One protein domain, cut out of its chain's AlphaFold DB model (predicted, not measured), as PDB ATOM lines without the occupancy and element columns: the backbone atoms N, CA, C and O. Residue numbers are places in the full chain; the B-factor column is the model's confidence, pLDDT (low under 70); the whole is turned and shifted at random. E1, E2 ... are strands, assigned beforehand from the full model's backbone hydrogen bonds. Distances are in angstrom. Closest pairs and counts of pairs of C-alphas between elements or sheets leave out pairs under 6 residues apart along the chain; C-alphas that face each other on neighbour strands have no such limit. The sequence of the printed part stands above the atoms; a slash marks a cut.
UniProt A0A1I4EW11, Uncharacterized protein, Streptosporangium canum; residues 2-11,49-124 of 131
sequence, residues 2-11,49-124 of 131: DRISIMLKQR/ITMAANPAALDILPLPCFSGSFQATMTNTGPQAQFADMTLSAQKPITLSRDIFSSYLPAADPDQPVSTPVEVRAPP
ATOM      1  N   ASP A   2     -56.640   2.904 -58.273       50.59
ATOM      2  CA  ASP A   2     -57.124   4.017 -59.091       50.59
ATOM      3  C   ASP A   2     -58.645   4.141 -58.969       50.59
ATOM      4  O   ASP A   2     -59.377   3.179 -59.207       50.59
ATOM      5  N   ARG A   3     -59.113   5.332 -58.581       53.84
ATOM      6  CA  ARG A   3     -60.535   5.652 -58.391       53.84
ATOM      7  C   ARG A   3     -61.046   6.480 -59.564       53.84
ATOM      8  O   ARG A   3     -60.549   7.582 -59.792       53.84
ATOM      9  N   ILE A   4     -62.076   6.011 -60.271       53.72
ATOM     10  CA  ILE A   4     -62.761   6.840 -61.277       53.72
ATOM     11  C   ILE A   4     -63.764   7.763 -60.580       53.72
ATOM     12  O   ILE A   4     -64.637   7.300 -59.849       53.72
ATOM     13  N   SER A   5     -63.676   9.066 -60.862       57.31
ATOM     14  CA  SER A   5     -64.703  10.048 -60.492       57.31
ATOM     15  C   SER A   5     -65.695  10.239 -61.638       57.31
ATOM     16  O   SER A   5     -65.302  10.625 -62.740       57.31
ATOM     17  N   ILE A   6     -66.979   9.985 -61.382       63.72
ATOM     18  CA  ILE A   6     -68.069  10.216 -62.338       63.72
ATOM     19  C   ILE A   6     -68.515  11.673 -62.198       63.72
ATOM     20  O   ILE A   6     -68.902  12.106 -61.113       63.72
ATOM     21  N   MET A   7     -68.458  12.442 -63.286       74.62
ATOM     22  CA  MET A   7     -68.971  13.814 -63.306       74.62
ATOM     23  C   MET A   7     -70.371  13.843 -63.914       74.62
ATOM     24  O   MET A   7     -70.563  13.392 -65.043       74.62
ATOM     25  N   LEU A   8     -71.331  14.377 -63.156       68.00
ATOM     26  CA  LEU A   8     -72.726  14.532 -63.558       68.00
ATOM     27  C   LEU A   8     -73.015  16.012 -63.794       68.00
ATOM     28  O   LEU A   8     -72.672  16.863 -62.970       68.00
ATOM     29  N   LYS A   9     -73.655  16.327 -64.919       74.56
ATOM     30  CA  LYS A   9     -74.032  17.702 -65.251       74.56
ATOM     31  C   LYS A   9     -75.441  17.746 -65.816       74.56
ATOM     32  O   LYS A   9     -75.782  16.924 -66.657       74.56
ATOM     33  N   GLN A  10     -76.234  18.721 -65.380       66.12
ATOM     34  CA  GLN A  10     -77.625  18.860 -65.808       66.12
ATOM     35  C   GLN A  10     -77.797  19.857 -66.956       66.12
ATOM     36  O   GLN A  10     -77.159  20.916 -66.986       66.12
ATOM     37  N   ARG A  11     -78.715  19.538 -67.872       69.25
ATOM     38  CA  ARG A  11     -79.341  20.489 -68.798       69.25
ATOM     39  C   ARG A  11     -80.859  20.342 -68.708       69.25
ATOM     40  O   ARG A  11     -81.390  19.244 -68.818       69.25
ATOM     41  N   ILE A  49     -83.314  19.476 -59.480       90.44
ATOM     42  CA  ILE A  49     -82.988  18.118 -59.899       90.44
ATOM     43  C   ILE A  49     -81.761  17.674 -59.121       90.44
ATOM     44  O   ILE A  49     -80.681  18.255 -59.233       90.44
ATOM     45  N   THR A  50     -81.937  16.615 -58.344       92.69
ATOM     46  CA  THR A  50     -80.854  15.908 -57.671       92.69
ATOM     47  C   THR A  50     -80.373  14.779 -58.571       92.69
ATOM     48  O   THR A  50     -81.171  14.069 -59.183       92.69
ATOM     49  N   MET A  51     -79.056  14.606 -58.646       91.81
ATOM     50  CA  MET A  51     -78.415  13.558 -59.433       91.81
ATOM     51  C   MET A  51     -77.563  12.677 -58.522       91.81
ATOM     52  O   MET A  51     -76.851  13.192 -57.662       91.81
ATOM     53  N   ALA A  52     -77.608  11.365 -58.730       91.38
ATOM     54  CA  ALA A  52     -76.809  10.409 -57.974       91.38
ATOM     55  C   ALA A  52     -76.212   9.334 -58.888       91.38
ATOM     56  O   ALA A  52     -76.792   8.978 -59.914       91.38
ATOM     57  N   ALA A  53     -75.053   8.812 -58.485       89.62
ATOM     58  CA  ALA A  53     -74.427   7.635 -59.069       89.62
ATOM     59  C   ALA A  53     -74.202   6.590 -57.969       89.62
ATOM     60  O   ALA A  53     -73.686   6.928 -56.901       89.62
ATOM     61  N   ASN A  54     -74.592   5.338 -58.214       88.06
ATOM     62  CA  ASN A  54     -74.364   4.233 -57.286       88.06
ATOM     63  C   ASN A  54     -73.732   3.021 -58.002       88.06
ATOM     64  O   ASN A  54     -74.400   2.423 -58.847       88.06
ATOM     65  N   PRO A  55     -72.485   2.638 -57.677       85.19
ATOM     66  CA  PRO A  55     -71.606   3.286 -56.700       85.19
ATOM     67  C   PRO A  55     -71.113   4.662 -57.180       85.19
ATOM     68  O   PRO A  55     -71.033   4.926 -58.378       85.19
ATOM     69  N   ALA A  56     -70.771   5.546 -56.238       75.88
ATOM     70  CA  ALA A  56     -70.268   6.891 -56.551       75.88
ATOM     71  C   ALA A  56     -68.848   6.879 -57.154       75.88
ATOM     72  O   ALA A  56     -68.444   7.826 -57.827       75.88
ATOM     73  N   ALA A  57     -68.099   5.804 -56.909       76.31
ATOM     74  CA  ALA A  57     -66.798   5.533 -57.497       76.31
ATOM     75  C   ALA A  57     -66.694   4.037 -57.809       76.31
ATOM     76  O   ALA A  57     -67.194   3.211 -57.044       76.31
ATOM     77  N   LEU A  58     -66.028   3.697 -58.912       76.81
ATOM     78  CA  LEU A  58     -65.630   2.324 -59.210       76.81
ATOM     79  C   LEU A  58     -64.120   2.186 -59.049       76.81
ATOM     80  O   LEU A  58     -63.361   3.003 -59.577       76.81
ATOM     81  N   ASP A  59     -63.712   1.123 -58.359       75.06
ATOM     82  CA  ASP A  59     -62.326   0.678 -58.328       75.06
ATOM     83  C   ASP A  59     -62.072  -0.209 -59.551       75.06
ATOM     84  O   ASP A  59     -62.715  -1.247 -59.737       75.06
ATOM     85  N   ILE A  60     -61.140   0.211 -60.406       68.94
ATOM     86  CA  ILE A  60     -60.747  -0.585 -61.569       68.94
ATOM     87  C   ILE A  60     -59.734  -1.624 -61.106       68.94
ATOM     88  O   ILE A  60     -58.604  -1.300 -60.737       68.94
ATOM     89  N   LEU A  61     -60.125  -2.893 -61.158       69.75
ATOM     90  CA  LEU A  61     -59.171  -3.988 -61.046       69.75
ATOM     91  C   LEU A  61     -58.375  -4.069 -62.358       69.75
ATOM     92  O   LEU A  61     -58.992  -3.966 -63.422       69.75
ATOM     93  N   PRO A  62     -57.046  -4.283 -62.314       60.66
ATOM     94  CA  PRO A  62     -56.188  -4.411 -63.493       60.66
ATOM     95  C   PRO A  62     -56.420  -5.763 -64.183       60.66
ATOM     96  O   PRO A  62     -55.537  -6.608 -64.299       60.66
ATOM     97  N   LEU A  63     -57.659  -5.995 -64.602       65.69
ATOM     98  CA  LEU A  63     -58.062  -7.120 -65.412       65.69
ATOM     99  C   LEU A  63     -57.859  -6.742 -66.881       65.69
ATOM    100  O   LEU A  63     -58.105  -5.595 -67.262       65.69
ATOM    101  N   PRO A  64     -57.471  -7.698 -67.739       61.59
ATOM    102  CA  PRO A  64     -57.207  -7.449 -69.152       61.59
ATOM    103  C   PRO A  64     -58.439  -6.986 -69.951       61.59
ATOM    104  O   PRO A  64     -58.295  -6.722 -71.131       61.59
ATOM    105  N   CYS A  65     -59.622  -6.868 -69.343       70.00
ATOM    106  CA  CYS A  65     -60.831  -6.235 -69.880       70.00
ATOM    107  C   CYS A  65     -61.737  -5.860 -68.693       70.00
ATOM    108  O   CYS A  65     -62.630  -6.632 -68.334       70.00
ATOM    109  N   PHE A  66     -61.507  -4.724 -68.026       80.19
ATOM    110  CA  PHE A  66     -62.406  -4.330 -66.934       80.19
ATOM    111  C   PHE A  66     -63.793  -3.972 -67.481       80.19
ATOM    112  O   PHE A  66     -63.927  -3.154 -68.395       80.19
ATOM    113  N   SER A  67     -64.811  -4.572 -66.864       83.00
ATOM    114  CA  SER A  67     -66.225  -4.309 -67.113       83.00
ATOM    115  C   SER A  67     -66.903  -4.063 -65.769       83.00
ATOM    116  O   SER A  67     -66.826  -4.909 -64.879       83.00
ATOM    117  N   GLY A  68     -67.558  -2.918 -65.617       87.44
ATOM    118  CA  GLY A  68     -68.322  -2.573 -64.422       87.44
ATOM    119  C   GLY A  68     -69.599  -1.828 -64.780       87.44
ATOM    120  O   GLY A  68     -69.823  -1.489 -65.942       87.44
ATOM    121  N   SER A  69     -70.445  -1.556 -63.792       90.81
ATOM    122  CA  SER A  69     -71.638  -0.738 -63.988       90.81
ATOM    123  C   SER A  69     -71.957   0.114 -62.765       90.81
ATOM    124  O   SER A  69     -71.571  -0.210 -61.641       90.81
ATOM    125  N   PHE A  70     -72.657   1.221 -62.997       90.88
ATOM    126  CA  PHE A  70     -73.289   2.017 -61.950       90.88
ATOM    127  C   PHE A  70     -74.699   2.430 -62.365       90.88
ATOM    128  O   PHE A  70     -75.019   2.524 -63.551       90.88
ATOM    129  N   GLN A  71     -75.539   2.704 -61.375       95.06
ATOM    130  CA  GLN A  71     -76.858   3.292 -61.555       95.06
ATOM    131  C   GLN A  71     -76.737   4.811 -61.562       95.06
ATOM    132  O   GLN A  71     -76.302   5.393 -60.569       95.06
ATOM    133  N   ALA A  72     -77.133   5.445 -62.663       94.06
ATOM    134  CA  ALA A  72     -77.326   6.888 -62.735       94.06
ATOM    135  C   ALA A  72     -78.790   7.214 -62.416       94.06
ATOM    136  O   ALA A  72     -79.688   6.657 -63.048       94.06
ATOM    137  N   THR A  73     -79.035   8.110 -61.461       95.50
ATOM    138  CA  THR A  73     -80.379   8.456 -60.976       95.50
ATOM    139  C   THR A  73     -80.609   9.961 -61.053       95.50
ATOM    140  O   THR A  73     -79.762  10.737 -60.612       95.50
ATOM    141  N   MET A  74     -81.762  10.369 -61.588       95.00
ATOM    142  CA  MET A  74     -82.286  11.735 -61.501       95.00
ATOM    143  C   MET A  74     -83.550  11.757 -60.642       95.00
ATOM    144  O   MET A  74     -84.437  10.927 -60.835       95.00
ATOM    145  N   THR A  75     -83.659  12.743 -59.756       95.44
ATOM    146  CA  THR A  75     -84.863  12.998 -58.955       95.44
ATOM    147  C   THR A  75     -85.226  14.467 -59.062       95.44
ATOM    148  O   THR A  75     -84.408  15.328 -58.747       95.44
ATOM    149  N   ASN A  76     -86.447  14.765 -59.498       94.19
ATOM    150  CA  ASN A  76     -86.968  16.125 -59.495       94.19
ATOM    151  C   ASN A  76     -87.539  16.456 -58.114       94.19
ATOM    152  O   ASN A  76     -88.497  15.832 -57.678       94.19
ATOM    153  N   THR A  77     -86.947  17.446 -57.456       93.56
ATOM    154  CA  THR A  77     -87.351  17.994 -56.151       93.56
ATOM    155  C   THR A  77     -88.258  19.222 -56.301       93.56
ATOM    156  O   THR A  77     -88.534  19.941 -55.339       93.56
ATOM    157  N   GLY A  78     -88.706  19.492 -57.530       90.50
ATOM    158  CA  GLY A  78     -89.589  20.585 -57.897       90.50
ATOM    159  C   GLY A  78     -91.076  20.220 -57.911       90.50
ATOM    160  O   GLY A  78     -91.438  19.066 -58.134       90.50
ATOM    161  N   PRO A  79     -91.974  21.211 -57.762       91.31
ATOM    162  CA  PRO A  79     -93.421  20.988 -57.774       91.31
ATOM    163  C   PRO A  79     -93.993  20.744 -59.181       91.31
ATOM    164  O   PRO A  79     -95.166  20.414 -59.320       91.31
ATOM    165  N   GLN A  80     -93.199  20.942 -60.237       91.31
ATOM    166  CA  GLN A  80     -93.615  20.755 -61.626       91.31
ATOM    167  C   GLN A  80     -92.813  19.629 -62.259       91.31
ATOM    168  O   GLN A  80     -91.592  19.581 -62.107       91.31
ATOM    169  N   ALA A  81     -93.491  18.750 -62.994       91.25
ATOM    170  CA  ALA A  81     -92.815  17.742 -63.791       91.25
ATOM    171  C   ALA A  81     -92.040  18.391 -64.948       91.25
ATOM    172  O   ALA A  81     -92.472  19.401 -65.509       91.25
ATOM    173  N   GLN A  82     -90.892  17.820 -65.299       92.19
ATOM    174  CA  GLN A  82     -89.990  18.401 -66.291       92.19
ATOM    175  C   GLN A  82     -89.167  17.341 -67.022       92.19
ATOM    176  O   GLN A  82     -88.881  16.277 -66.481       92.19
ATOM    177  N   PHE A  83     -88.755  17.654 -68.250       93.44
ATOM    178  CA  PHE A  83     -87.741  16.883 -68.964       93.44
ATOM    179  C   PHE A  83     -86.349  17.395 -68.620       93.44
ATOM    180  O   PHE A  83     -86.094  18.604 -68.632       93.44
ATOM    181  N   ALA A  84     -85.444  16.463 -68.348       91.81
ATOM    182  CA  ALA A  84     -84.076  16.773 -67.989       91.81
ATOM    183  C   ALA A  84     -83.088  15.819 -68.642       91.81
ATOM    184  O   ALA A  84     -83.372  14.632 -68.812       91.81
ATOM    185  N   ASP A  85     -81.908  16.361 -68.928       93.88
ATOM    186  CA  ASP A  85     -80.767  15.620 -69.436       93.88
ATOM    187  C   ASP A  85     -79.656  15.617 -68.385       93.88
ATOM    188  O   ASP A  85     -79.208  16.672 -67.920       93.88
ATOM    189  N   MET A  86     -79.166  14.426 -68.058       92.38
ATOM    190  CA  MET A  86     -77.925  14.213 -67.327       92.38
ATOM    191  C   MET A  86     -76.821  13.874 -68.326       92.38
ATOM    192  O   MET A  86     -76.898  12.874 -69.034       92.38
ATOM    193  N   THR A  87     -75.771  14.687 -68.372       92.69
ATOM    194  CA  THR A  87     -74.543  14.368 -69.105       92.69
ATOM    195  C   THR A  87     -73.586  13.603 -68.199       92.69
ATOM    196  O   THR A  87     -73.350  14.003 -67.056       92.69
ATOM    197  N   LEU A  88     -73.021  12.529 -68.740       90.56
ATOM    198  CA  LEU A  88     -72.060  11.636 -68.115       90.56
ATOM    199  C   LEU A  88     -70.745  11.714 -68.886       90.56
ATOM    200  O   LEU A  88     -70.718  11.646 -70.113       90.56
ATOM    201  N   SER A  89     -69.636  11.830 -68.166       89.38
ATOM    202  CA  SER A  89     -68.308  11.842 -68.774       89.38
ATOM    203  C   SER A  89     -67.342  10.975 -67.987       89.38
ATOM    204  O   SER A  89     -67.337  11.019 -66.755       89.38
ATOM    205  N   ALA A  90     -66.489  10.252 -68.706       85.62
ATOM    206  CA  ALA A  90     -65.363   9.515 -68.155       85.62
ATOM    207  C   ALA A  90     -64.052  10.011 -68.776       85.62
ATOM    208  O   ALA A  90     -64.027  10.521 -69.898       85.62
ATOM    209  N   GLN A  91     -62.956   9.867 -68.035       83.75
ATOM    210  CA  GLN A  91     -61.626  10.171 -68.552       83.75
ATOM    211  C   GLN A  91     -61.138   9.017 -69.429       83.75
ATOM    212  O   GLN A  91     -61.318   7.849 -69.084       83.75
ATOM    213  N   LYS A  92     -60.488   9.330 -70.554       82.88
ATOM    214  CA  LYS A  92     -59.831   8.307 -71.379       82.88
ATOM    215  C   LYS A  92     -58.787   7.547 -70.534       82.88
ATOM    216  O   LYS A  92     -58.140   8.178 -69.703       82.88
ATOM    217  N   PRO A  93     -58.601   6.233 -70.749       83.44
ATOM    218  CA  PRO A  93     -59.159   5.412 -71.831       83.44
ATOM    219  C   PRO A  93     -60.538   4.796 -71.522       83.44
ATOM    220  O   PRO A  93     -60.992   3.923 -72.258       83.44
ATOM    221  N   ILE A  94     -61.205   5.220 -70.446       85.44
ATOM    222  CA  ILE A  94     -62.488   4.660 -70.023       85.44
ATOM    223  C   ILE A  94     -63.605   5.088 -70.969       85.44
ATOM    224  O   ILE A  94     -63.698   6.248 -71.375       85.44
ATOM    225  N   THR A  95     -64.474   4.136 -71.289       89.38
ATOM    226  CA  THR A  95     -65.677   4.358 -72.091       89.38
ATOM    227  C   THR A  95     -66.917   4.044 -71.266       89.38
ATOM    228  O   THR A  95     -66.908   3.134 -70.432       89.38
ATOM    229  N   LEU A  96     -67.974   4.821 -71.491       91.25
ATOM    230  CA  LEU A  96     -69.295   4.600 -70.912       91.25
ATOM    231  C   LEU A  96     -70.228   4.070 -72.002       91.25
ATOM    232  O   LEU A  96     -70.106   4.482 -73.155       91.25
ATOM    233  N   SER A  97     -71.192   3.213 -71.655       93.56
ATOM    234  CA  SER A  97     -72.223   2.789 -72.621       93.56
ATOM    235  C   SER A  97     -73.148   3.923 -73.062       93.56
ATOM    236  O   SER A  97     -73.851   3.784 -74.060       93.56
ATOM    237  N   ARG A  98     -73.158   5.034 -72.317       93.06
ATOM    238  CA  ARG A  98     -73.889   6.257 -72.641       93.06
ATOM    239  C   ARG A  98     -73.202   7.478 -72.039       93.06
ATOM    240  O   ARG A  98     -72.628   7.407 -70.954       93.06
ATOM    241  N   ASP A  99     -73.323   8.595 -72.731       93.56
ATOM    242  CA  ASP A  99     -72.841   9.922 -72.346       93.56
ATOM    243  C   ASP A  99     -73.990  10.878 -71.982       93.56
ATOM    244  O   ASP A  99     -73.766  11.909 -71.349       93.56
ATOM    245  N   ILE A 100     -75.231  10.530 -72.334       93.38
ATOM    246  CA  ILE A 100     -76.439  11.289 -71.998       93.38
ATOM    247  C   ILE A 100     -77.522  10.343 -71.465       93.38
ATOM    248  O   ILE A 100     -77.769   9.265 -72.008       93.38
ATOM    249  N   PHE A 101     -78.190  10.766 -70.395       93.31
ATOM    250  CA  PHE A 101     -79.408  10.164 -69.870       93.31
ATOM    251  C   PHE A 101     -80.506  11.228 -69.801       93.31
ATOM    252  O   PHE A 101     -80.500  12.081 -68.915       93.31
ATOM    253  N   SER A 102     -81.437  11.166 -70.747       93.38
ATOM    254  CA  SER A 102     -82.609  12.041 -70.814       93.38
ATOM    255  C   SER A 102     -83.828  11.331 -70.251       93.38
ATOM    256  O   SER A 102     -84.078  10.172 -70.588       93.38
ATOM    257  N   SER A 103     -84.606  12.012 -69.413       94.69
ATOM    258  CA  SER A 103     -85.851  11.447 -68.899       94.69
ATOM    259  C   SER A 103     -86.889  12.506 -68.542       94.69
ATOM    260  O   SER A 103     -86.566  13.660 -68.257       94.69
ATOM    261  N   TYR A 104     -88.150  12.076 -68.535       94.69
ATOM    262  CA  TYR A 104     -89.237  12.795 -67.888       94.69
ATOM    263  C   TYR A 104     -89.174  12.547 -66.381       94.69
ATOM    264  O   TYR A 104     -89.167  11.397 -65.938       94.69
ATOM    265  N   LEU A 105     -89.146  13.620 -65.597       95.38
ATOM    266  CA  LEU A 105     -89.119  13.569 -64.144       95.38
ATOM    267  C   LEU A 105     -90.463  14.069 -63.587       95.38
ATOM    268  O   LEU A 105     -90.809  15.234 -63.819       95.38
ATOM    269  N   PRO A 106     -91.220  13.226 -62.858       94.19
ATOM    270  CA  PRO A 106     -92.447  13.633 -62.167       94.19
ATOM    271  C   PRO A 106     -92.208  14.763 -61.155       94.19
ATOM    272  O   PRO A 106     -91.070  15.038 -60.790       94.19
ATOM    273  N   ALA A 107     -93.271  15.437 -60.706       93.75
ATOM    274  CA  ALA A 107     -93.181  16.394 -59.598       93.75
ATOM    275  C   ALA A 107     -92.843  15.688 -58.268       93.75
ATOM    276  O   ALA A 107     -93.112  14.499 -58.120       93.75
ATOM    277  N   ALA A 108     -92.297  16.438 -57.310       89.88
ATOM    278  CA  ALA A 108     -91.704  15.946 -56.060       89.88
ATOM    279  C   ALA A 108     -92.675  15.376 -54.999       89.88
ATOM    280  O   ALA A 108     -92.286  15.207 -53.848       89.88
ATOM    281  N   ASP A 109     -93.930  15.076 -55.339       86.38
ATOM    282  CA  ASP A 109     -94.899  14.531 -54.378       86.38
ATOM    283  C   ASP A 109     -95.635  13.299 -54.944       86.38
ATOM    284  O   ASP A 109     -96.580  13.450 -55.728       86.38
ATOM    285  N   PRO A 110     -95.190  12.072 -54.597       86.56
ATOM    286  CA  PRO A 110     -93.953  11.770 -53.864       86.56
ATOM    287  C   PRO A 110     -92.701  11.943 -54.741       86.56
ATOM    288  O   PRO A 110     -92.788  11.905 -55.973       86.56
ATOM    289  N   ASP A 111     -91.527  12.046 -54.107       88.44
ATOM    290  CA  ASP A 111     -90.231  11.965 -54.791       88.44
ATOM    291  C   ASP A 111     -90.140  10.671 -55.614       88.44
ATOM    292  O   ASP A 111     -90.260   9.558 -55.093       88.44
ATOM    293  N   GLN A 112     -89.900  10.820 -56.915       93.75
ATOM    294  CA  GLN A 112     -89.880   9.712 -57.868       93.75
ATOM    295  C   GLN A 112     -88.527   9.649 -58.585       93.75
ATOM    296  O   GLN A 112     -88.331  10.328 -59.598       93.75
ATOM    297  N   PRO A 113     -87.567   8.856 -58.065       94.94
ATOM    298  CA  PRO A 113     -86.267   8.695 -58.698       94.94
ATOM    299  C   PRO A 113     -86.396   7.909 -60.005       94.94
ATOM    300  O   PRO A 113     -86.980   6.827 -60.047       94.94
ATOM    301  N   VAL A 114     -85.770   8.413 -61.064       96.56
ATOM    302  CA  VAL A 114     -85.688   7.734 -62.360       96.56
ATOM    303  C   VAL A 114     -84.244   7.313 -62.599       96.56
ATOM    304  O   VAL A 114     -83.340   8.147 -62.600       96.56
ATOM    305  N   SER A 115     -84.017   6.006 -62.756       96.19
ATOM    306  CA  SER A 115     -82.674   5.411 -62.772       96.19
ATOM    307  C   SER A 115     -82.379   4.651 -64.057       96.19
ATOM    308  O   SER A 115     -83.276   4.081 -64.674       96.19
ATOM    309  N   THR A 116     -81.104   4.583 -64.437       95.56
ATOM    310  CA  THR A 116     -80.658   3.784 -65.578       95.56
ATOM    311  C   THR A 116     -79.269   3.179 -65.349       95.56
ATOM    312  O   THR A 116     -78.414   3.844 -64.757       95.56
ATOM    313  N   PRO A 117     -79.015   1.937 -65.806       95.62
ATOM    314  CA  PRO A 117     -77.687   1.342 -65.728       95.62
ATOM    315  C   PRO A 117     -76.739   1.953 -66.762       95.62
ATOM    316  O   PRO A 117     -77.075   2.089 -67.943       95.62
ATOM    317  N   VAL A 118     -75.520   2.262 -66.333       94.06
ATOM    318  CA  VAL A 118     -74.418   2.721 -67.183       94.06
ATOM    319  C   VAL A 118     -73.285   1.714 -67.074       94.06
ATOM    320  O   VAL A 118     -72.788   1.458 -65.980       94.06
ATOM    321  N   GLU A 119     -72.875   1.138 -68.202       92.38
ATOM    322  CA  GLU A 119     -71.715   0.249 -68.244       92.38
ATOM    323  C   GLU A 119     -70.445   1.079 -68.373       92.38
ATOM    324  O   GLU A 119     -70.404   2.076 -69.095       92.38
ATOM    325  N   VAL A 120     -69.399   0.619 -67.702       90.25
ATOM    326  CA  VAL A 120     -68.054   1.172 -67.728       90.25
ATOM    327  C   VAL A 120     -67.139   0.112 -68.311       90.25
ATOM    328  O   VAL A 120     -67.098  -1.015 -67.814       90.25
ATOM    329  N   ARG A 121     -66.392   0.467 -69.355       87.38
ATOM    330  CA  ARG A 121     -65.416  -0.427 -69.982       87.38
ATOM    331  C   ARG A 121     -64.049   0.233 -70.032       87.38
ATOM    332  O   ARG A 121     -63.932   1.384 -70.466       87.38
ATOM    333  N   ALA A 122     -63.028  -0.518 -69.629       83.00
ATOM    334  CA  ALA A 122     -61.630  -0.152 -69.818       83.00
ATOM    335  C   ALA A 122     -60.972  -1.118 -70.823       83.00
ATOM    336  O   ALA A 122     -61.189  -2.331 -70.722       83.00
ATOM    337  N   PRO A 123     -60.184  -0.618 -71.790       74.38
ATOM    338  CA  PRO A 123     -59.503  -1.474 -72.754       74.38
ATOM    339  C   PRO A 123     -58.407  -2.341 -72.106       74.38
ATOM    340  O   PRO A 123     -57.892  -1.988 -71.038       74.38
ATOM    341  N   PRO A 124     -58.005  -3.444 -72.768       65.75
ATOM    342  CA  PRO A 124     -56.928  -4.311 -72.301       65.75
ATOM    343  C   PRO A 124     -55.607  -3.583 -72.085       65.75
ATOM    344  O   PRO A 124     -55.252  -2.687 -72.845       65.75
TER     345      PRO A 124
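What this domain is: This is residues 2 to 11 and 49 to 124 of the 131 residues of an uncharacterized protein of Streptosporangium canum (UniProt A0A1I4EW11). Two small three-stranded sheets, E2 E6 E7 and E3 E5 E8, stand face to face as a long, narrow sandwich. E1 runs on into E2 and E3 runs on into E4, and the short strands E1 and E4 pair with each other as a third, two-stranded sheet. The printed part has 86 residues with no named helix and eight named strands, E1 to E8 in that order along the chain; the class is all strand. The sheets have the orders E2 - E6 - E7, E3 - E5 - E8 and E1 - E4, all antiparallel. The whole is only just compact, close to loose, with a radius of gyration of the C-alphas of 14.3 A, and it is a rod spanning 47 by 18 by 15 A.

How they stand to each other: Begin at E1, residues 3 to 5, and look across to its antiparallel neighbour E4, residues 57 to 59: N 4 and O 58 are 3.3 A apart, within hydrogen-bond range. E1 runs on at 12 degrees into E2, residues 7 to 11. E2 is the antiparallel neighbour of E6, residues 82 to 89, with N 87 and O 9 at 2.8 A. E6 forms a hairpin with E7, residues 100 to 105, where N 86 and O 101 are 2.8 A apart. After the cut, E3, residues 49 to 54, runs on at 15 degrees into E4. E3 is antiparallel to E5, residues 67 to 76, with N 50 and O 75 at 2.8 A. On the other side of E5 find E8, residues 114 to 121, also antiparallel, with N 118 and O 70 at 2.8 A. In the sandwich, two sheets face to face, the facing parts of E2 E6 E7 and E3 E5 E8 are 8.7 A centre to centre, with strands at 22 degrees. Between them, the closest C-alphas of E5 and E7 are those of Asn 76 and Leu 105, 5.7 A apart. E6 and E8 are apart.

Where its parts are: Find C-alpha 3, where E1 begins, at (-60.535, 5.652, -58.391). E2 runs 13.5 A and E3 16.6 A. E5, the longest strand, starts at C-alpha 67, (-66.225, -4.309, -67.113), and runs 30.1 A. E6 covers 22.8 A, E7 15.1 A and E8 23.1 A, ending at C-alpha 121, (-65.416, -0.427, -69.982).

The domain as a whole: The two C-alphas farthest apart are those of Pro 64 and Pro 79, 47.4 A. Residues 12 to 48 are not printed, and C-alphas 11 and 49 are 9.9 A apart across this cut. Of the links that are printed whole, none is long. Mean pLDDT of the printed part is 84.9; low confidence, under 70, falls at residues 2 to 6, 8, 10 to 11, 60 to 64 and 124.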